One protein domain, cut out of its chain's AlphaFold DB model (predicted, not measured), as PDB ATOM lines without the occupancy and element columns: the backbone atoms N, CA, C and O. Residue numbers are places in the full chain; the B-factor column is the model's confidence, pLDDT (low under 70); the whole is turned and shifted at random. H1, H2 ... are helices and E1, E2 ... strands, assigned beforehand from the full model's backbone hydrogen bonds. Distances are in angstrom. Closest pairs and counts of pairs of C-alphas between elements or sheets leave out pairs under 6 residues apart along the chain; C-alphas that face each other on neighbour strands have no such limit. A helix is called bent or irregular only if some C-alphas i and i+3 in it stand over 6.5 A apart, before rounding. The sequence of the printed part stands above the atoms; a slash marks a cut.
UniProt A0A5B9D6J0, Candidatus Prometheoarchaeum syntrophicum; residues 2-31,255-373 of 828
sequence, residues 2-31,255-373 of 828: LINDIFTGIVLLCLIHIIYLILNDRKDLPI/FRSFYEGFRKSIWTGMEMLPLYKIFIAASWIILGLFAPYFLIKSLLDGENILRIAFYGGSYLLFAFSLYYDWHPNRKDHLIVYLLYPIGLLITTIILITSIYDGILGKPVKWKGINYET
ATOM      1  N   LEU A   2     163.717  51.283 335.102       50.06
ATOM      2  CA  LEU A   2     162.986  51.935 333.989       50.06
ATOM      3  C   LEU A   2     162.281  50.983 333.000       50.06
ATOM      4  O   LEU A   2     161.122  51.185 332.652       50.06
ATOM      5  N   ILE A   3     162.974  49.940 332.541       64.38
ATOM      6  CA  ILE A   3     162.422  48.969 331.583       64.38
ATOM      7  C   ILE A   3     161.251  48.174 332.196       64.38
ATOM      8  O   ILE A   3     160.244  47.966 331.522       64.38
ATOM      9  N   ASN A   4     161.348  47.800 333.478       68.31
ATOM     10  CA  ASN A   4     160.276  47.116 334.209       68.31
ATOM     11  C   ASN A   4     159.046  48.030 334.349       68.31
ATOM     12  O   ASN A   4     157.926  47.581 334.126       68.31
ATOM     13  N   ASP A   5     159.249  49.317 334.644       65.12
ATOM     14  CA  ASP A   5     158.158  50.280 334.852       65.12
ATOM     15  C   ASP A   5     157.404  50.608 333.552       65.12
ATOM     16  O   ASP A   5     156.170  50.648 333.537       65.12
ATOM     17  N   ILE A   6     158.126  50.785 332.435       69.56
ATOM     18  CA  ILE A   6     157.522  50.968 331.103       69.56
ATOM     19  C   ILE A   6     156.655  49.760 330.753       69.56
ATOM     20  O   ILE A   6     155.518  49.916 330.302       69.56
ATOM     21  N   PHE A   7     157.180  48.557 330.978       78.94
ATOM     22  CA  PHE A   7     156.458  47.332 330.679       78.94
ATOM     23  C   PHE A   7     155.199  47.180 331.542       78.94
ATOM     24  O   PHE A   7     154.130  46.889 331.009       78.94
ATOM     25  N   THR A   8     155.275  47.489 332.838       75.50
ATOM     26  CA  THR A   8     154.107  47.538 333.733       75.50
ATOM     27  C   THR A   8     153.038  48.511 333.225       75.50
ATOM     28  O   THR A   8     151.857  48.163 333.183       75.50
ATOM     29  N   GLY A   9     153.430  49.704 332.765       70.38
ATOM     30  CA  GLY A   9     152.505  50.659 332.145       70.38
ATOM     31  C   GLY A   9     151.811  50.098 330.897       70.38
ATOM     32  O   GLY A   9     150.602  50.263 330.732       70.38
ATOM     33  N   ILE A  10     152.551  49.382 330.045       80.44
ATOM     34  CA  ILE A  10     152.006  48.707 328.854       80.44
ATOM     35  C   ILE A  10     151.014  47.607 329.249       80.44
ATOM     36  O   ILE A  10     149.925  47.546 328.676       80.44
ATOM     37  N   VAL A  11     151.336  46.792 330.261       83.25
ATOM     38  CA  VAL A  11     150.440  45.744 330.781       83.25
ATOM     39  C   VAL A  11     149.110  46.356 331.227       83.25
ATOM     40  O   VAL A  11     148.049  45.885 330.815       83.25
ATOM     41  N   LEU A  12     149.145  47.444 332.004       80.06
ATOM     42  CA  LEU A  12     147.937  48.133 332.471       80.06
ATOM     43  C   LEU A  12     147.119  48.727 331.316       80.06
ATOM     44  O   LEU A  12     145.893  48.611 331.308       80.06
ATOM     45  N   LEU A  13     147.771  49.327 330.315       80.69
ATOM     46  CA  LEU A  13     147.091  49.851 329.125       80.69
ATOM     47  C   LEU A  13     146.388  48.740 328.335       80.69
ATOM     48  O   LEU A  13     145.229  48.904 327.944       80.69
ATOM     49  N   CYS A  14     147.060  47.608 328.124       87.50
ATOM     50  CA  CYS A  14     146.480  46.437 327.471       87.50
ATOM     51  C   CYS A  14     145.318  45.854 328.288       87.50
ATOM     52  O   CYS A  14     144.272  45.555 327.712       87.50
ATOM     53  N   LEU A  15     145.444  45.786 329.617       84.06
ATOM     54  CA  LEU A  15     144.382  45.325 330.514       84.06
ATOM     55  C   LEU A  15     143.140  46.233 330.448       84.06
ATOM     56  O   LEU A  15     142.015  45.758 330.296       84.06
ATOM     57  N   ILE A  16     143.325  47.554 330.482       84.06
ATOM     58  CA  ILE A  16     142.222  48.514 330.314       84.06
ATOM     59  C   ILE A  16     141.573  48.344 328.938       84.06
ATOM     60  O   ILE A  16     140.347  48.379 328.818       84.06
ATOM     61  N   HIS A  17     142.381  48.157 327.892       88.75
ATOM     62  CA  HIS A  17     141.889  47.990 326.531       88.75
ATOM     63  C   HIS A  17     141.050  46.716 326.362       88.75
ATOM     64  O   HIS A  17     139.960  46.788 325.794       88.75
ATOM     65  N   ILE A  18     141.509  45.572 326.877       86.38
ATOM     66  CA  ILE A  18     140.759  44.313 326.769       86.38
ATOM     67  C   ILE A  18     139.475  44.353 327.599       86.38
ATOM     68  O   ILE A  18     138.431  43.940 327.104       86.38
ATOM     69  N   ILE A  19     139.505  44.937 328.804       84.62
ATOM     70  CA  ILE A  19     138.298  45.151 329.614       84.62
ATOM     71  C   ILE A  19     137.314  46.050 328.859       84.62
ATOM     72  O   ILE A  19     136.126  45.743 328.785       84.62
ATOM     73  N   TYR A  20     137.796  47.134 328.242       85.50
ATOM     74  CA  TYR A  20     136.962  47.999 327.411       85.50
ATOM     75  C   TYR A  20     136.315  47.234 326.254       85.50
ATOM     76  O   TYR A  20     135.122  47.424 326.015       85.50
ATOM     77  N   LEU A  21     137.061  46.376 325.552       84.94
ATOM     78  CA  LEU A  21     136.493  45.535 324.503       84.94
ATOM     79  C   LEU A  21     135.432  44.606 325.094       84.94
ATOM     80  O   LEU A  21     134.279  44.736 324.707       84.94
ATOM     81  N   ILE A  22     135.762  43.780 326.087       82.19
ATOM     82  CA  ILE A  22     134.844  42.795 326.688       82.19
ATOM     83  C   ILE A  22     133.545  43.443 327.188       82.19
ATOM     84  O   ILE A  22     132.460  42.955 326.884       82.19
ATOM     85  N   LEU A  23     133.629  44.562 327.914       81.00
ATOM     86  CA  LEU A  23     132.447  45.234 328.470       81.00
ATOM     87  C   LEU A  23     131.543  45.858 327.395       81.00
ATOM     88  O   LEU A  23     130.355  46.069 327.636       81.00
ATOM     89  N   ASN A  24     132.093  46.197 326.225       79.56
ATOM     90  CA  ASN A  24     131.361  46.886 325.159       79.56
ATOM     91  C   ASN A  24     131.064  45.997 323.940       79.56
ATOM     92  O   ASN A  24     130.277  46.392 323.073       79.56
ATOM     93  N   ASP A  25     131.667  44.813 323.853       80.19
ATOM     94  CA  ASP A  25     131.395  43.817 322.822       80.19
ATOM     95  C   ASP A  25     130.099  43.085 323.184       80.19
ATOM     96  O   ASP A  25     130.065  42.145 323.976       80.19
ATOM     97  N   ARG A  26     128.979  43.571 322.644       70.38
ATOM     98  CA  ARG A  26     127.680  42.916 322.838       70.38
ATOM     99  C   ARG A  26     127.642  41.559 322.132       70.38
ATOM    100  O   ARG A  26     128.301  41.362 321.109       70.38
ATOM    101  N   LYS A  27     126.787  40.665 322.647       69.44
ATOM    102  CA  LYS A  27     126.353  39.453 321.935       69.44
ATOM    103  C   LYS A  27     125.800  39.823 320.557       69.44
ATOM    104  O   LYS A  27     125.306  40.937 320.364       69.44
ATOM    105  N   ASP A  28     125.905  38.890 319.616       72.06
ATOM    106  CA  ASP A  28     125.417  39.096 318.256       72.06
ATOM    107  C   ASP A  28     123.938  39.485 318.231       72.06
ATOM    108  O   ASP A  28     123.158  39.084 319.098       72.06
ATOM    109  N   LEU A  29     123.557  40.273 317.220       72.50
ATOM    110  CA  LEU A  29     122.158  40.631 317.003       72.50
ATOM    111  C   LEU A  29     121.319  39.350 316.881       72.50
ATOM    112  O   LEU A  29     121.768  38.414 316.193       72.50
ATOM    113  N   PRO A  30     120.137  39.305 317.526       71.06
ATOM    114  CA  PRO A  30     119.274  38.136 317.494       71.06
ATOM    115  C   PRO A  30     118.904  37.803 316.048       71.06
ATOM    116  O   PRO A  30     118.703  38.697 315.217       71.06
ATOM    117  N   ILE A  31     118.866  36.506 315.753       66.75
ATOM    118  CA  ILE A  31     118.351  35.999 314.486       66.75
ATOM    119  C   ILE A  31     116.837  35.900 314.655       66.75
ATOM    120  O   ILE A  31     116.354  35.032 315.374       66.75
ATOM    121  N   PHE A 255     154.785  28.692 303.077       90.75
ATOM    122  CA  PHE A 255     155.130  29.870 303.885       90.75
ATOM    123  C   PHE A 255     155.379  31.135 303.050       90.75
ATOM    124  O   PHE A 255     155.087  32.242 303.494       90.75
ATOM    125  N   ARG A 256     155.891  30.998 301.821       90.00
ATOM    126  CA  ARG A 256     156.098  32.148 300.933       90.00
ATOM    127  C   ARG A 256     154.777  32.817 300.542       90.00
ATOM    128  O   ARG A 256     154.697  34.040 300.580       90.00
ATOM    129  N   SER A 257     153.753  32.022 300.217       88.00
ATOM    130  CA  SER A 257     152.406  32.522 299.909       88.00
ATOM    131  C   SER A 257     151.807  33.232 301.128       88.00
ATOM    132  O   SER A 257     151.335  34.361 301.018       88.00
ATOM    133  N   PHE A 258     151.963  32.632 302.314       90.50
ATOM    134  CA  PHE A 258     151.595  33.240 303.597       90.50
ATOM    135  C   PHE A 258     152.279  34.599 303.822       90.50
ATOM    136  O   PHE A 258     151.618  35.605 304.087       90.50
ATOM    137  N   TYR A 259     153.603  34.646 303.663       90.69
ATOM    138  CA  TYR A 259     154.410  35.852 303.841       90.69
ATOM    139  C   TYR A 259     153.989  36.970 302.882       90.69
ATOM    140  O   TYR A 259     153.742  38.094 303.315       90.69
ATOM    141  N   GLU A 260     153.883  36.676 301.582       87.88
ATOM    142  CA  GLU A 260     153.495  37.655 300.561       87.88
ATOM    143  C   GLU A 260     152.051  38.147 300.764       87.88
ATOM    144  O   GLU A 260     151.786  39.345 300.629       87.88
ATOM    145  N   GLY A 261     151.138  37.256 301.161       87.31
ATOM    146  CA  GLY A 261     149.732  37.570 301.403       87.31
ATOM    147  C   GLY A 261     149.525  38.554 302.549       87.31
ATOM    148  O   GLY A 261     148.880  39.589 302.366       87.31
ATOM    149  N   PHE A 262     150.127  38.295 303.710       88.81
ATOM    150  CA  PHE A 262     150.038  39.219 304.841       88.81
ATOM    151  C   PHE A 262     150.841  40.502 304.614       88.81
ATOM    152  O   PHE A 262     150.348  41.594 304.907       88.81
ATOM    153  N   ARG A 263     152.041  40.410 304.024       86.50
ATOM    154  CA  ARG A 263     152.867  41.585 303.698       86.50
ATOM    155  C   ARG A 263     152.141  42.563 302.772       86.50
ATOM    156  O   ARG A 263     152.319  43.769 302.938       86.50
ATOM    157  N   LYS A 264     151.302  42.075 301.850       83.12
ATOM    158  CA  LYS A 264     150.420  42.897 301.002       83.12
ATOM    159  C   LYS A 264     149.366  43.667 301.809       83.12
ATOM    160  O   LYS A 264     149.120  44.833 301.518       83.12
ATOM    161  N   SER A 265     148.733  43.032 302.791       84.44
ATOM    162  CA  SER A 265     147.532  43.575 303.445       84.44
ATOM    163  C   SER A 265     147.827  44.546 304.594       84.44
ATOM    164  O   SER A 265     147.081  45.506 304.799       84.44
ATOM    165  N   ILE A 266     148.917  44.328 305.341       86.38
ATOM    166  CA  ILE A 266     149.198  45.046 306.599       86.38
ATOM    167  C   ILE A 266     149.370  46.554 306.381       86.38
ATOM    168  O   ILE A 266     148.619  47.335 306.965       86.38
ATOM    169  N   TRP A 267     150.325  46.981 305.545       82.31
ATOM    170  CA  TRP A 267     150.597  48.407 305.325       82.31
ATOM    171  C   TRP A 267     149.361  49.161 304.822       82.31
ATOM    172  O   TRP A 267     148.975  50.184 305.392       82.31
ATOM    173  N   THR A 268     148.696  48.626 303.794       78.69
ATOM    174  CA  THR A 268     147.514  49.256 303.195       78.69
ATOM    175  C   THR A 268     146.352  49.355 304.186       78.69
ATOM    176  O   THR A 268     145.656  50.370 304.206       78.69
ATOM    177  N   GLY A 269     146.159  48.348 305.046       81.88
ATOM    178  CA  GLY A 269     145.176  48.409 306.128       81.88
ATOM    179  C   GLY A 269     145.544  49.445 307.197       81.88
ATOM    180  O   GLY A 269     144.701  50.251 307.603       81.88
ATOM    181  N   MET A 270     146.812  49.478 307.622       82.25
ATOM    182  CA  MET A 270     147.311  50.403 308.646       82.25
ATOM    183  C   MET A 270     147.161  51.874 308.247       82.25
ATOM    184  O   MET A 270     146.775  52.689 309.085       82.25
ATOM    185  N   GLU A 271     147.386  52.216 306.976       83.50
ATOM    186  CA  GLU A 271     147.236  53.586 306.458       83.50
ATOM    187  C   GLU A 271     145.807  54.141 306.623       83.50
ATOM    188  O   GLU A 271     145.589  55.353 306.717       83.50
ATOM    189  N   MET A 272     144.803  53.259 306.680       84.12
ATOM    190  CA  MET A 272     143.403  53.650 306.841       84.12
ATOM    191  C   MET A 272     143.011  53.909 308.299       84.12
ATOM    192  O   MET A 272     141.950  54.511 308.532       84.12
ATOM    193  N   LEU A 273     143.839  53.483 309.260       84.19
ATOM    194  CA  LEU A 273     143.567  53.538 310.693       84.19
ATOM    195  C   LEU A 273     144.064  54.843 311.341       84.19
ATOM    196  O   LEU A 273     145.078  55.420 310.954       84.19
ATOM    197  N   PRO A 274     143.372  55.340 312.380       85.00
ATOM    198  CA  PRO A 274     143.880  56.436 313.195       85.00
ATOM    199  C   PRO A 274     145.084  55.993 314.046       85.00
ATOM    200  O   PRO A 274     145.089  54.893 314.593       85.00
ATOM    201  N   LEU A 275     146.046  56.903 314.261       81.00
ATOM    202  CA  LEU A 275     147.307  56.633 314.978       81.00
ATOM    203  C   LEU A 275     147.137  55.921 316.330       81.00
ATOM    204  O   LEU A 275     147.928  55.048 316.657       81.00
ATOM    205  N   TYR A 276     146.104  56.241 317.114       85.06
ATOM    206  CA  TYR A 276     145.908  55.600 318.421       85.06
ATOM    207  C   TYR A 276     145.644  54.087 318.317       85.06
ATOM    208  O   TYR A 276     146.034  53.354 319.218       85.06
ATOM    209  N   LYS A 277     145.027  53.600 317.227       88.06
ATOM    210  CA  LYS A 277     144.830  52.158 316.995       88.06
ATOM    211  C   LYS A 277     146.150  51.459 316.670       88.06
ATOM    212  O   LYS A 277     146.366  50.335 317.108       88.06
ATOM    213  N   ILE A 278     147.055  52.157 315.982       86.38
ATOM    214  CA  ILE A 278     148.422  51.683 315.729       86.38
ATOM    215  C   ILE A 278     149.198  51.590 317.051       86.38
ATOM    216  O   ILE A 278     149.825  50.571 317.315       86.38
ATOM    217  N   PHE A 279     149.089  52.601 317.922       83.69
ATOM    218  CA  PHE A 279     149.688  52.554 319.264       83.69
ATOM    219  C   PHE A 279     149.141  51.407 320.121       83.69
ATOM    220  O   PHE A 279     149.911  50.764 320.832       83.69
ATOM    221  N   ILE A 280     147.836  51.117 320.039       87.38
ATOM    222  CA  ILE A 280     147.231  49.962 320.717       87.38
ATOM    223  C   ILE A 280     147.859  48.660 320.209       87.38
ATOM    224  O   ILE A 280     148.358  47.889 321.022       87.38
ATOM    225  N   ALA A 281     147.896  48.431 318.891       89.06
ATOM    226  CA  ALA A 281     148.513  47.229 318.322       89.06
ATOM    227  C   ALA A 281     149.987  47.085 318.739       89.06
ATOM    228  O   ALA A 281     150.394  46.018 319.187       89.06
ATOM    229  N   ALA A 282     150.762  48.173 318.676       87.69
ATOM    230  CA  ALA A 282     152.157  48.184 319.110       87.69
ATOM    231  C   ALA A 282     152.308  47.835 320.600       87.69
ATOM    232  O   ALA A 282     153.187  47.059 320.958       87.69
ATOM    233  N   SER A 283     151.422  48.348 321.461       88.56
ATOM    234  CA  SER A 283     151.429  48.037 322.899       88.56
ATOM    235  C   SER A 283     151.180  46.549 323.154       88.56
ATOM    236  O   SER A 283     151.881  45.946 323.960       88.56
ATOM    237  N   TRP A 284     150.244  45.934 322.423       93.62
ATOM    238  CA  TRP A 284     149.987  44.492 322.509       93.62
ATOM    239  C   TRP A 284     151.148  43.650 321.983       93.62
ATOM    240  O   TRP A 284     151.485  42.647 322.601       93.62
ATOM    241  N   ILE A 285     151.797  44.064 320.891       92.94
ATOM    242  CA  ILE A 285     153.000  43.387 320.384       92.94
ATOM    243  C   ILE A 285     154.122  43.443 321.429       92.94
ATOM    244  O   ILE A 285     154.722  42.416 321.729       92.94
ATOM    245  N   ILE A 286     154.368  44.613 322.030       90.31
ATOM    246  CA  ILE A 286     155.381  44.770 323.085       90.31
ATOM    247  C   ILE A 286     155.024  43.916 324.307       90.31
ATOM    248  O   ILE A 286     155.882  43.191 324.802       90.31
ATOM    249  N   LEU A 287     153.766  43.948 324.766       91.62
ATOM    250  CA  LEU A 287     153.297  43.083 325.850       91.62
ATOM    251  C   LEU A 287     153.609  41.616 325.543       91.62
ATOM    252  O   LEU A 287     154.251  40.941 326.341       91.62
ATOM    253  N   GLY A 288     153.182  41.139 324.374       91.56
ATOM    254  CA  GLY A 288     153.332  39.746 323.994       91.56
ATOM    255  C   GLY A 288     154.796  39.309 323.907       91.56
ATOM    256  O   GLY A 288     155.155  38.289 324.493       91.56
ATOM    257  N   LEU A 289     155.646  40.082 323.226       92.38
ATOM    258  CA  LEU A 289     157.057  39.731 323.030       92.38
ATOM    259  C   LEU A 289     157.865  39.765 324.332       92.38
ATOM    260  O   LEU A 289     158.747  38.929 324.517       92.38
ATOM    261  N   PHE A 290     157.571  40.706 325.234       92.19
ATOM    262  CA  PHE A 290     158.383  40.915 326.434       92.19
ATOM    263  C   PHE A 290     157.816  40.273 327.710       92.19
ATOM    264  O   PHE A 290     158.585  40.068 328.648       92.19
ATOM    265  N   ALA A 291     156.536  39.881 327.769       92.69
ATOM    266  CA  ALA A 291     155.971  39.208 328.950       92.69
ATOM    267  C   ALA A 291     156.754  37.959 329.406       92.69
ATOM    268  O   ALA A 291     157.026  37.863 330.604       92.69
ATOM    269  N   PRO A 292     157.196  37.046 328.513       93.31
ATOM    270  CA  PRO A 292     158.013  35.900 328.917       93.31
ATOM    271  C   PRO A 292     159.349  36.320 329.534       93.31
ATOM    272  O   PRO A 292     159.764  35.752 330.538       93.31
ATOM    273  N   TYR A 293     160.000  37.340 328.966       91.81
ATOM    274  CA  TYR A 293     161.266  37.860 329.481       91.81
ATOM    275  C   TYR A 293     161.107  38.400 330.905       91.81
ATOM    276  O   TYR A 293     161.886  38.033 331.780       91.81
ATOM    277  N   PHE A 294     160.082  39.220 331.166       89.50
ATOM    278  CA  PHE A 294     159.848  39.764 332.508       89.50
ATOM    279  C   PHE A 294     159.422  38.700 333.517       89.50
ATOM    280  O   PHE A 294     159.858  38.757 334.663       89.50
ATOM    281  N   LEU A 295     158.636  37.704 333.095       92.69
ATOM    282  CA  LEU A 295     158.289  36.566 333.942       92.69
ATOM    283  C   LEU A 295     159.539  35.768 334.342       92.69
ATOM    284  O   LEU A 295     159.793  35.606 335.534       92.69
ATOM    285  N   ILE A 296     160.345  35.330 333.370       93.00
ATOM    286  CA  ILE A 296     161.579  34.567 333.623       93.00
ATOM    287  C   ILE A 296     162.533  35.381 334.493       93.00
ATOM    288  O   ILE A 296     163.042  34.874 335.486       93.00
ATOM    289  N   LYS A 297     162.725  36.662 334.168       88.56
ATOM    290  CA  LYS A 297     163.566  37.558 334.956       88.56
ATOM    291  C   LYS A 297     163.084  37.668 336.406       88.56
ATOM    292  O   LYS A 297     163.896  37.529 337.305       88.56
ATOM    293  N   SER A 298     161.782  37.854 336.645       88.25
ATOM    294  CA  SER A 298     161.242  37.953 338.012       88.25
ATOM    295  C   SER A 298     161.428  36.673 338.835       88.25
ATOM    296  O   SER A 298     161.635  36.750 340.044       88.25
ATOM    297  N   LEU A 299     161.396  35.507 338.177       91.75
ATOM    298  CA  LEU A 299     161.671  34.212 338.801       91.75
ATOM    299  C   LEU A 299     163.160  34.055 339.144       91.75
ATOM    300  O   LEU A 299     163.481  33.599 340.236       91.75
ATOM    301  N   LEU A 300     164.057  34.446 338.231       92.25
ATOM    302  CA  LEU A 300     165.510  34.367 338.429       92.25
ATOM    303  C   LEU A 300     166.014  35.360 339.481       92.25
ATOM    304  O   LEU A 300     166.866  35.010 340.293       92.25
ATOM    305  N   ASP A 301     165.464  36.575 339.487       88.38
ATOM    306  CA  ASP A 301     165.823  37.639 340.429       88.38
ATOM    307  C   ASP A 301     165.233  37.395 341.838       88.38
ATOM    308  O   ASP A 301     165.515  38.159 342.761       88.38
ATOM    309  N   GLY A 302     164.403  36.356 342.020       86.38
ATOM    310  CA  GLY A 302     163.767  36.037 343.301       86.38
ATOM    311  C   GLY A 302     162.821  37.136 343.796       86.38
ATOM    312  O   GLY A 302     162.751  37.404 344.996       86.38
ATOM    313  N   GLU A 303     162.117  37.817 342.883       80.88
ATOM    314  CA  GLU A 303     161.213  38.908 343.252       80.88
ATOM    315  C   GLU A 303     160.020  38.411 344.095       80.88
ATOM    316  O   GLU A 303     159.653  37.237 344.093       80.88
ATOM    317  N   ASN A 304     159.365  39.326 344.819       83.69
ATOM    318  CA  ASN A 304     158.177  39.014 345.618       83.69
ATOM    319  C   ASN A 304     157.093  38.301 344.776       83.69
ATOM    320  O   ASN A 304     156.849  38.669 343.622       83.69
ATOM    321  N   ILE A 305     156.382  37.345 345.390       81.81
ATOM    322  CA  ILE A 305     155.296  36.558 344.781       81.81
ATOM    323  C   ILE A 305     154.272  37.404 344.010       81.81
ATOM    324  O   ILE A 305     153.771  36.970 342.977       81.81
ATOM    325  N   LEU A 306     153.995  38.637 344.450       76.62
ATOM    326  CA  LEU A 306     153.080  39.552 343.762       76.62
ATOM    327  C   LEU A 306     153.606  40.014 342.394       76.62
ATOM    328  O   LEU A 306     152.818  40.145 341.458       76.62
ATOM    329  N   ARG A 307     154.920  40.244 342.246       77.44
ATOM    330  CA  ARG A 307     155.532  40.629 340.961       77.44
ATOM    331  C   ARG A 307     155.570  39.458 339.990       77.44
ATOM    332  O   ARG A 307     155.196  39.620 338.830       77.44
ATOM    333  N   ILE A 308     155.922  38.276 340.490       84.00
ATOM    334  CA  ILE A 308     155.866  37.030 339.716       84.00
ATOM    335  C   ILE A 308     154.427  36.781 339.241       84.00
ATOM    336  O   ILE A 308     154.198  36.544 338.055       84.00
ATOM    337  N   ALA A 309     153.439  36.917 340.132       83.69
ATOM    338  CA  ALA A 309     152.027  36.776 339.790       83.69
ATOM    339  C   ALA A 309     151.559  37.830 338.773       83.69
ATOM    340  O   ALA A 309     150.779  37.511 337.879       83.69
ATOM    341  N   PHE A 310     152.049  39.070 338.862       85.75
ATOM    342  CA  PHE A 310     151.725  40.127 337.906       85.75
ATOM    343  C   PHE A 310     152.262  39.823 336.501       85.75
ATOM    344  O   PHE A 310     151.496  39.843 335.534       85.75
ATOM    345  N   TYR A 311     153.551  39.492 336.366       87.12
ATOM    346  CA  TYR A 311     154.134  39.167 335.060       87.12
ATOM    347  C   TYR A 311     153.597  37.846 334.505       87.12
ATOM    348  O   TYR A 311     153.265  37.781 333.318       87.12
ATOM    349  N   GLY A 312     153.392  36.842 335.360       90.19
ATOM    350  CA  GLY A 312     152.722  35.591 334.999       90.19
ATOM    351  C   GLY A 312     151.294  35.833 334.518       90.19
ATOM    352  O   GLY A 312     150.902  35.356 333.455       90.19
ATOM    353  N   GLY A 313     150.545  36.674 335.232       89.31
ATOM    354  CA  GLY A 313     149.213  37.122 334.839       89.31
ATOM    355  C   GLY A 313     149.207  37.864 333.504       89.31
ATOM    356  O   GLY A 313     148.294  37.665 332.712       89.31
ATOM    357  N   SER A 314     150.233  38.665 333.202       88.81
ATOM    358  CA  SER A 314     150.346  39.378 331.921       88.81
ATOM    359  C   SER A 314     150.606  38.447 330.728       88.81
ATOM    360  O   SER A 314     150.019  38.627 329.659       88.81
ATOM    361  N   TYR A 315     151.424  37.409 330.927       92.19
ATOM    362  CA  TYR A 315     151.664  36.359 329.940       92.19
ATOM    363  C   TYR A 315     150.385  35.544 329.693       92.19
ATOM    364  O   TYR A 315     149.960  35.373 328.547       92.19
ATOM    365  N   LEU A 316     149.711  35.125 330.771       90.12
ATOM    366  CA  LEU A 316     148.433  34.416 330.693       90.12
ATOM    367  C   LEU A 316     147.335  35.279 330.069       90.12
ATOM    368  O   LEU A 316     146.532  34.766 329.295       90.12
ATOM    369  N   LEU A 317     147.314  36.585 330.344       87.44
ATOM    370  CA  LEU A 317     146.377  37.523 329.733       87.44
ATOM    371  C   LEU A 317     146.523  37.530 328.212       87.44
ATOM    372  O   LEU A 317     145.512  37.472 327.510       87.44
ATOM    373  N   PHE A 318     147.754  37.591 327.694       90.25
ATOM    374  CA  PHE A 318     147.994  37.558 326.253       90.25
ATOM    375  C   PHE A 318     147.566  36.213 325.656       90.25
ATOM    376  O   PHE A 318     146.776  36.191 324.710       90.25
ATOM    377  N   ALA A 319     148.023  35.103 326.244       88.31
ATOM    378  CA  ALA A 319     147.690  33.756 325.784       88.31
ATOM    379  C   ALA A 319     146.169  33.510 325.782       88.31
ATOM    380  O   ALA A 319     145.613  33.035 324.791       88.31
ATOM    381  N   PHE A 320     145.475  33.909 326.852       84.69
ATOM    382  CA  PHE A 320     144.024  33.799 326.968       84.69
ATOM    383  C   PHE A 320     143.292  34.709 325.979       84.69
ATOM    384  O   PHE A 320     142.297  34.288 325.395       84.69
ATOM    385  N   SER A 321     143.777  35.933 325.748       84.88
ATOM    386  CA  SER A 321     143.177  36.852 324.770       84.88
ATOM    387  C   SER A 321     143.278  36.297 323.348       84.88
ATOM    388  O   SER A 321     142.296  36.334 322.608       84.88
ATOM    389  N   LEU A 322     144.432  35.724 322.992       84.19
ATOM    390  CA  LEU A 322     144.650  35.047 321.713       84.19
ATOM    391  C   LEU A 322     143.747  33.810 321.566       84.19
ATOM    392  O   LEU A 322     143.126  33.621 320.521       84.19
ATOM    393  N   TYR A 323     143.632  32.992 322.616       80.69
ATOM    394  CA  TYR A 323     142.737  31.830 322.650       80.69
ATOM    395  C   TYR A 323     141.258  32.224 322.503       80.69
ATOM    396  O   TYR A 323     140.521  31.630 321.712       80.69
ATOM    397  N   TYR A 324     140.823  33.251 323.239       77.50
ATOM    398  CA  TYR A 324     139.444  33.735 323.240       77.50
ATOM    399  C   TYR A 324     139.009  34.286 321.879       77.50
ATOM    400  O   TYR A 324     137.861  34.070 321.471       77.50
ATOM    401  N   ASP A 325     139.891  35.025 321.206       74.50
ATOM    402  CA  ASP A 325     139.623  35.564 319.876       74.50
ATOM    403  C   ASP A 325     139.594  34.449 318.824       74.50
ATOM    404  O   ASP A 325     138.583  34.246 318.146       74.50
ATOM    405  N   TRP A 326     140.670  33.664 318.746       69.62
ATOM    406  CA  TRP A 326     140.877  32.773 317.615       69.62
ATOM    407  C   TRP A 326     139.930  31.558 317.607       69.62
ATOM    408  O   TRP A 326     139.391  31.273 316.541       69.62
ATOM    409  N   HIS A 327     139.663  30.901 318.754       64.94
ATOM    410  CA  HIS A 327     138.442  30.129 319.102       64.94
ATOM    411  C   HIS A 327     138.651  29.069 320.210       64.94
ATOM    412  O   HIS A 327     139.687  28.415 320.245       64.94
ATOM    413  N   PRO A 328     137.579  28.732 320.966       49.47
ATOM    414  CA  PRO A 328     137.517  27.616 321.927       49.47
ATOM    415  C   PRO A 328     137.198  26.213 321.350       49.47
ATOM    416  O   PRO A 328     137.097  25.253 322.109       49.47
ATOM    417  N   ASN A 329     137.024  26.059 320.031       49.78
ATOM    418  CA  ASN A 329     136.629  24.781 319.400       49.78
ATOM    419  C   ASN A 329     137.792  23.991 318.766       49.78
ATOM    420  O   ASN A 329     137.540  22.965 318.139       49.78
ATOM    421  N   ARG A 330     139.038  24.453 318.933       58.62
ATOM    422  CA  ARG A 330     140.254  23.706 318.584       58.62
ATOM    423  C   ARG A 330     141.059  23.404 319.838       58.62
ATOM    424  O   ARG A 330     141.887  24.203 320.267       58.62
ATOM    425  N   LYS A 331     140.762  22.270 320.472       55.66
ATOM    426  CA  LYS A 331     141.514  21.789 321.647       55.66
ATOM    427  C   LYS A 331     142.879  21.199 321.264       55.66
ATOM    428  O   LYS A 331     143.716  20.967 322.125       55.66
ATOM    429  N   ASP A 332     143.086  20.982 319.975       57.34
ATOM    430  CA  ASP A 332     144.132  20.181 319.349       57.34
ATOM    431  C   ASP A 332     145.531  20.822 319.399       57.34
ATOM    432  O   ASP A 332     146.521  20.102 319.308       57.34
ATOM    433  N   HIS A 333     145.660  22.136 319.650       68.00
ATOM    434  CA  HIS A 333     146.968  22.812 319.650       68.00
ATOM    435  C   HIS A 333     147.143  23.883 320.742       68.00
ATOM    436  O   HIS A 333     147.618  24.987 320.472       68.00
ATOM    437  N   LEU A 334     146.834  23.541 322.001       72.56
ATOM    438  CA  LEU A 334     147.128  24.372 323.191       72.56
ATOM    439  C   LEU A 334     148.564  24.939 323.196       72.56
ATOM    440  O   LEU A 334     148.793  26.077 323.608       72.56
ATOM    441  N   ILE A 335     149.517  24.170 322.667       75.12
ATOM    442  CA  ILE A 335     150.930  24.543 322.582       75.12
ATOM    443  C   ILE A 335     151.187  25.801 321.738       75.12
ATOM    444  O   ILE A 335     152.095  26.560 322.056       75.12
ATOM    445  N   VAL A 336     150.368  26.078 320.716       75.31
ATOM    446  CA  VAL A 336     150.506  27.277 319.866       75.31
ATOM    447  C   VAL A 336     150.194  28.550 320.661       75.31
ATOM    448  O   VAL A 336     150.820  29.590 320.453       75.31
ATOM    449  N   TYR A 337     149.272  28.465 321.624       78.50
ATOM    450  CA  TYR A 337     148.925  29.582 322.505       78.50
ATOM    451  C   TYR A 337     149.939  29.782 323.633       78.50
ATOM    452  O   TYR A 337     150.094  30.900 324.107       78.50
ATOM    453  N   LEU A 338     150.647  28.730 324.056       78.56
ATOM    454  CA  LEU A 338     151.723  28.834 325.049       78.56
ATOM    455  C   LEU A 338     153.031  29.319 324.402       78.56
ATOM    456  O   LEU A 338     153.706  30.213 324.908       78.56
ATOM    457  N   LEU A 339     153.359  28.833 323.209       84.94
ATOM    458  CA  LEU A 339     154.523  29.283 322.437       84.94
ATOM    459  C   LEU A 339     154.229  30.529 321.587       84.94
ATOM    460  O   LEU A 339     154.936  30.822 320.618       84.94
ATOM    461  N   TYR A 340     153.219  31.309 321.984       89.06
ATOM    462  CA  TYR A 340     152.807  32.522 321.293       89.06
ATOM    463  C   TYR A 340     153.936  33.536 321.027       89.06
ATOM    464  O   TYR A 340     153.865  34.186 319.984       89.06
ATOM    465  N   PRO A 341     154.973  33.703 321.883       92.25
ATOM    466  CA  PRO A 341     156.015  34.698 321.636       92.25
ATOM    467  C   PRO A 341     156.788  34.440 320.338       92.25
ATOM    468  O   PRO A 341     157.142  35.390 319.644       92.25
ATOM    469  N   ILE A 342     156.996  33.168 319.974       90.38
ATOM    470  CA  ILE A 342     157.690  32.782 318.737       90.38
ATOM    471  C   ILE A 342     156.824  33.133 317.526       90.38
ATOM    472  O   ILE A 342     157.289  33.796 316.597       90.38
ATOM    473  N   GLY A 343     155.545  32.743 317.550       89.81
ATOM    474  CA  GLY A 343     154.613  33.062 316.470       89.81
ATOM    475  C   GLY A 343     154.420  34.569 316.297       89.81
ATOM    476  O   GLY A 343     154.510  35.090 315.185       89.81
ATOM    477  N   LEU A 344     154.272  35.292 317.411       92.19
ATOM    478  CA  LEU A 344     154.162  36.746 317.428       92.19
ATOM    479  C   LEU A 344     155.426  37.428 316.891       92.19
ATOM    480  O   LEU A 344     155.308  38.426 316.179       92.19
ATOM    481  N   LEU A 345     156.622  36.907 317.186       93.31
ATOM    482  CA  LEU A 345     157.879  37.430 316.650       93.31
ATOM    483  C   LEU A 345     157.917  37.315 315.122       93.31
ATOM    484  O   LEU A 345     158.198  38.306 314.449       93.31
ATOM    485  N   ILE A 346     157.562  36.150 314.571       91.25
ATOM    486  CA  ILE A 346     157.494  35.935 313.117       91.25
ATOM    487  C   ILE A 346     156.487  36.908 312.489       91.25
ATOM    488  O   ILE A 346     156.836  37.648 311.570       91.25
ATOM    489  N   THR A 347     155.267  36.987 313.025       89.62
ATOM    490  CA  THR A 347     154.231  37.928 312.566       89.62
ATOM    491  C   THR A 347     154.693  39.389 312.646       89.62
ATOM    492  O   THR A 347     154.412  40.183 311.743       89.62
ATOM    493  N   THR A 348     155.456  39.750 313.681       91.44
ATOM    494  CA  THR A 348     156.011  41.099 313.863       91.44
ATOM    495  C   THR A 348     157.069  41.423 312.810       91.44
ATOM    496  O   THR A 348     157.069  42.530 312.276       91.44
ATOM    497  N   ILE A 349     157.930  40.470 312.441       91.69
ATOM    498  CA  ILE A 349     158.916  40.651 311.362       91.69
ATOM    499  C   ILE A 349     158.211  40.933 310.027       91.69
ATOM    500  O   ILE A 349     158.585  41.853 309.297       91.69
ATOM    501  N   ILE A 350     157.143  40.197 309.716       91.38
ATOM    502  CA  ILE A 350     156.344  40.417 308.499       91.38
ATOM    503  C   ILE A 350     155.641  41.785 308.538       91.38
ATOM    504  O   ILE A 350     155.564  42.487 307.531       91.38
ATOM    505  N   LEU A 351     155.159  42.203 309.711       89.62
ATOM    506  CA  LEU A 351     154.563  43.525 309.904       89.62
ATOM    507  C   LEU A 351     155.591  44.645 309.686       89.62
ATOM    508  O   LEU A 351     155.313  45.585 308.944       89.62
ATOM    509  N   ILE A 352     156.790  44.532 310.265       87.38
ATOM    510  CA  ILE A 352     157.869  45.519 310.102       87.38
ATOM    511  C   ILE A 352     158.317  45.597 308.640       87.38
ATOM    512  O   ILE A 352     158.478  46.696 308.113       87.38
ATOM    513  N   THR A 353     158.478  44.457 307.966       88.62
ATOM    514  CA  THR A 353     158.858  44.425 306.543       88.62
ATOM    515  C   THR A 353     157.784  45.051 305.654       88.62
ATOM    516  O   THR A 353     158.115  45.894 304.825       88.62
ATOM    517  N   SER A 354     156.501  44.744 305.881       87.56
ATOM    518  CA  SER A 354     155.379  45.391 305.182       87.56
ATOM    519  C   SER A 354     155.381  46.915 305.365       87.56
ATOM    520  O   SER A 354     155.268  47.657 304.390       87.56
ATOM    521  N   ILE A 355     155.585  47.394 306.599       84.94
ATOM    522  CA  ILE A 355     155.684  48.831 306.899       84.94
ATOM    523  C   ILE A 355     156.882  49.460 306.187       84.94
ATOM    524  O   ILE A 355     156.749  50.522 305.582       84.94
ATOM    525  N   TYR A 356     158.045  48.812 306.242       82.94
ATOM    526  CA  TYR A 356     159.264  49.295 305.601       82.94
ATOM    527  C   TYR A 356     159.086  49.459 304.087       82.94
ATOM    528  O   TYR A 356     159.441  50.497 303.531       82.94
ATOM    529  N   ASP A 357     158.481  48.479 303.415       80.94
ATOM    530  CA  ASP A 357     158.228  48.567 301.976       80.94
ATOM    531  C   ASP A 357     157.206  49.646 301.620       80.94
ATOM    532  O   ASP A 357     157.379  50.341 300.617       80.94
ATOM    533  N   GLY A 358     156.181  49.818 302.457       78.06
ATOM    534  CA  GLY A 358     155.189  50.875 302.316       78.06
ATOM    535  C   GLY A 358     155.783  52.278 302.449       78.06
ATOM    536  O   GLY A 358     155.507  53.141 301.618       78.06
ATOM    537  N   ILE A 359     156.668  52.491 303.432       74.81
ATOM    538  CA  ILE A 359     157.409  53.754 303.612       74.81
ATOM    539  C   ILE A 359     158.301  54.047 302.400       74.81
ATOM    540  O   ILE A 359     158.403  55.195 301.972       74.81
ATOM    541  N   LEU A 360     158.927  53.016 301.825       76.38
ATOM    542  CA  LEU A 360     159.754  53.140 300.622       76.38
ATOM    543  C   LEU A 360     158.949  53.217 299.315       76.38
ATOM    544  O   LEU A 360     159.546  53.359 298.249       76.38
ATOM    545  N   GLY A 361     157.618  53.106 299.371       72.69
ATOM    546  CA  GLY A 361     156.751  53.130 298.193       72.69
ATOM    547  C   GLY A 361     157.010  51.982 297.212       72.69
ATOM    548  O   GLY A 361     156.784  52.144 296.011       72.69
ATOM    549  N   LYS A 362     157.521  50.842 297.693       75.38
ATOM    550  CA  LYS A 362     157.778  49.676 296.840       75.38
ATOM    551  C   LYS A 362     156.458  49.082 296.334       75.38
ATOM    552  O   LYS A 362     155.490  49.021 297.092       75.38
ATOM    553  N   PRO A 363     156.421  48.584 295.086       68.56
ATOM    554  CA  PRO A 363     155.228  47.945 294.554       68.56
ATOM    555  C   PRO A 363     154.895  46.678 295.347       68.56
ATOM    556  O   PRO A 363     155.778  45.890 295.701       68.56
ATOM    557  N   VAL A 364     153.605  46.470 295.598       73.06
ATOM    558  CA  VAL A 364     153.111  45.283 296.302       73.06
ATOM    559  C   VAL A 364     153.106  44.104 295.331       73.06
ATOM    560  O   VAL A 364     152.567  44.224 294.234       73.06
ATOM    561  N   LYS A 365     153.687  42.964 295.716       74.94
ATOM    562  CA  LYS A 365     153.702  41.735 294.902       74.94
ATOM    563  C   LYS A 365     152.703  40.720 295.444       74.94
ATOM    564  O   LYS A 365     152.722  40.452 296.641       74.94
ATOM    565  N   TRP A 366     151.865  40.142 294.586       77.75
ATOM    566  CA  TRP A 366     150.960  39.050 294.970       77.75
ATOM    567  C   TRP A 366     150.564  38.202 293.762       77.75
ATOM    568  O   TRP A 366     150.186  38.752 292.728       77.75
ATOM    569  N   LYS A 367     150.680  36.870 293.886       69.94
ATOM    570  CA  LYS A 367     150.435  35.892 292.804       69.94
ATOM    571  C   LYS A 367     151.082  36.284 291.460       69.94
ATOM    572  O   LYS A 367     150.482  36.158 290.398       69.94
ATOM    573  N   GLY A 368     152.309  36.808 291.510       64.38
ATOM    574  CA  GLY A 368     153.063  37.229 290.322       64.38
ATOM    575  C   GLY A 368     152.660  38.581 289.716       64.38
ATOM    576  O   GLY A 368     153.251  38.980 288.715       64.38
ATOM    577  N   ILE A 369     151.713  39.312 290.316       68.00
ATOM    578  CA  ILE A 369     151.295  40.656 289.889       68.00
ATOM    579  C   ILE A 369     151.968  41.717 290.769       68.00
ATOM    580  O   ILE A 369     151.957  41.610 291.997       68.00
ATOM    581  N   ASN A 370     152.528  42.757 290.140       64.25
ATOM    582  CA  ASN A 370     153.025  43.958 290.817       64.25
ATOM    583  C   ASN A 370     151.929  45.037 290.815       64.25
ATOM    584  O   ASN A 370     151.494  45.466 289.748       64.25
ATOM    585  N   TYR A 371     151.521  45.518 291.986       64.25
ATOM    586  CA  TYR A 371     150.646  46.683 292.122       64.25
ATOM    587  C   TYR A 371     151.503  47.939 292.318       64.25
ATOM    588  O   TYR A 371     152.244  48.038 293.299       64.25
ATOM    589  N   GLU A 372     151.417  48.905 291.396       55.41
ATOM    590  CA  GLU A 372     152.080  50.205 291.557       55.41
ATOM    591  C   GLU A 372     151.359  51.048 292.618       55.41
ATOM    592  O   GLU A 372     150.239  51.511 292.415       55.41
ATOM    593  N   THR A 373     152.017  51.324 293.742       48.50
ATOM    594  CA  THR A 373     151.534  52.265 294.761       48.50
ATOM    595  C   THR A 373     151.977  53.695 294.428       48.50
ATOM    596  O   THR A 373     152.746  54.309 295.165       48.50
TER     597      THR A 373
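AT A GLANCE: This is residues 2 to 31 and 255 to 373 of the 828 residues of a protein of Candidatus Prometheoarchaeum syntrophicum (UniProt A0A5B9D6J0). This is a loose chain of crossed helices, with the bent helix H3 in the middle: H1 crosses its first arm H3a, H4 folds back beside its second arm H3b as a helical hairpin, and H6 folds back past H3a toward H2. At the end of the long axis away from the H3b and H4 hairpin, the small strand hairpin E1 and E2 lies next to H2, while the short H5 packs on H4 and residues 19 to 31, of which 19 to 24 belong to H1, stick out. The printed part has 149 residues, with six named helices and two named strands in the order H1 H2 H3 H4 H5 H6 E1 E2; the sheet, order E1 - E2, is antiparallel, and the class is mostly helix. It is only just loose, close to compact, with a radius of gyration of the C-alphas of 18.0 A, and spans 56 by 47 by 34 A.

HOW THE PARTS SIT: H1, residues 2 to 24, touches H3a, residues 275 to 289, with its residues 7 to 14 alone; the closest C-alphas are those of Ile 10 and Ser 283, 6.0 A apart, at a steep tilt of 64 degrees, opposite ways. H3a is the first arm of H3, residues 275 to 300, which was assigned as one helix by its hydrogen bonds but is bent: C-alphas 289 and 292 are 7.1 A apart. H3 is the hub, touching three other helices. Its second arm, H3b, residues 292 to 300, stands at 42 degrees to H3a. H3b forms a helical hairpin with H4, residues 305 to 326, at a shallow tilt of 24 degrees, closest at the C-alphas of Leu 295 and Tyr 311, 5.0 A apart. H1 and H4 are close but not clearly touching, with C-alphas 11 and 314 closest at 6.5 A. H4 touches H5, residues 334 to 338, where the C-alphas of Ala 319 and Tyr 337 are closest at 5.4 A. H6, residues 340 to 359, touches H3a with its residues 340 to 348 alone, closest at the C-alphas of Leu 289 and Pro 341, 5.3 A apart; the tilt of 36 degrees is only just steep, opposite ways. With residues 350 to 358 alone, H6 touches H2, residues 255 to 271, at a steep tilt of 61 degrees, the same way; the C-alphas of Arg 263 and Ser 354 are closest at 4.8 A. The closest C-alphas of H2 and E1, residues 364 to 366, are those of Lys 264 and Val 364, 5.9 A apart. E1 and E2, residues 369 to 371, form an antiparallel hairpin, with N 364 and O 371 at 3.1 A and N 371 and O 364 at 2.8 A within hydrogen-bond range. H1 and H6 are apart, among others. In H1, H3a, H3b, H4, H5 and H6 every O i to N i+4 pair is within hydrogen-bond range; in H2 11 of 13 are.

IN THESE COORDINATES: H1 begins at C-alpha 2, (162.986, 51.935, 333.989), and is 33.2 A long. H2 is 25.1 A long and irregular, with C-alphas 264 and 267 7.0 A apart. H3a begins at C-alpha 275, (147.307, 56.633, 314.978), and is 21.1 A long; H3b is 12.2 A, H4 31.0 A, H5 6.7 A and H6 28.0 A. E1 is 6.7 A long, and E2, 6.5 A, ends at C-alpha 371, (150.646, 46.683, 292.122).

THE WHOLE: The two C-alphas farthest apart, those of Asn 304 and Ile 369, are 56.2 A apart. Residues 32 to 254 are cut out, and C-alphas 31 and 255 are 38.8 A apart across the cut. Of the links that are printed whole, H4 to H5 is short and the others are tight. Mean pLDDT of the printed part is 81.3; 23 residues are under 70, among them residues 2 to 6, 326 to 333 and 367 to 373.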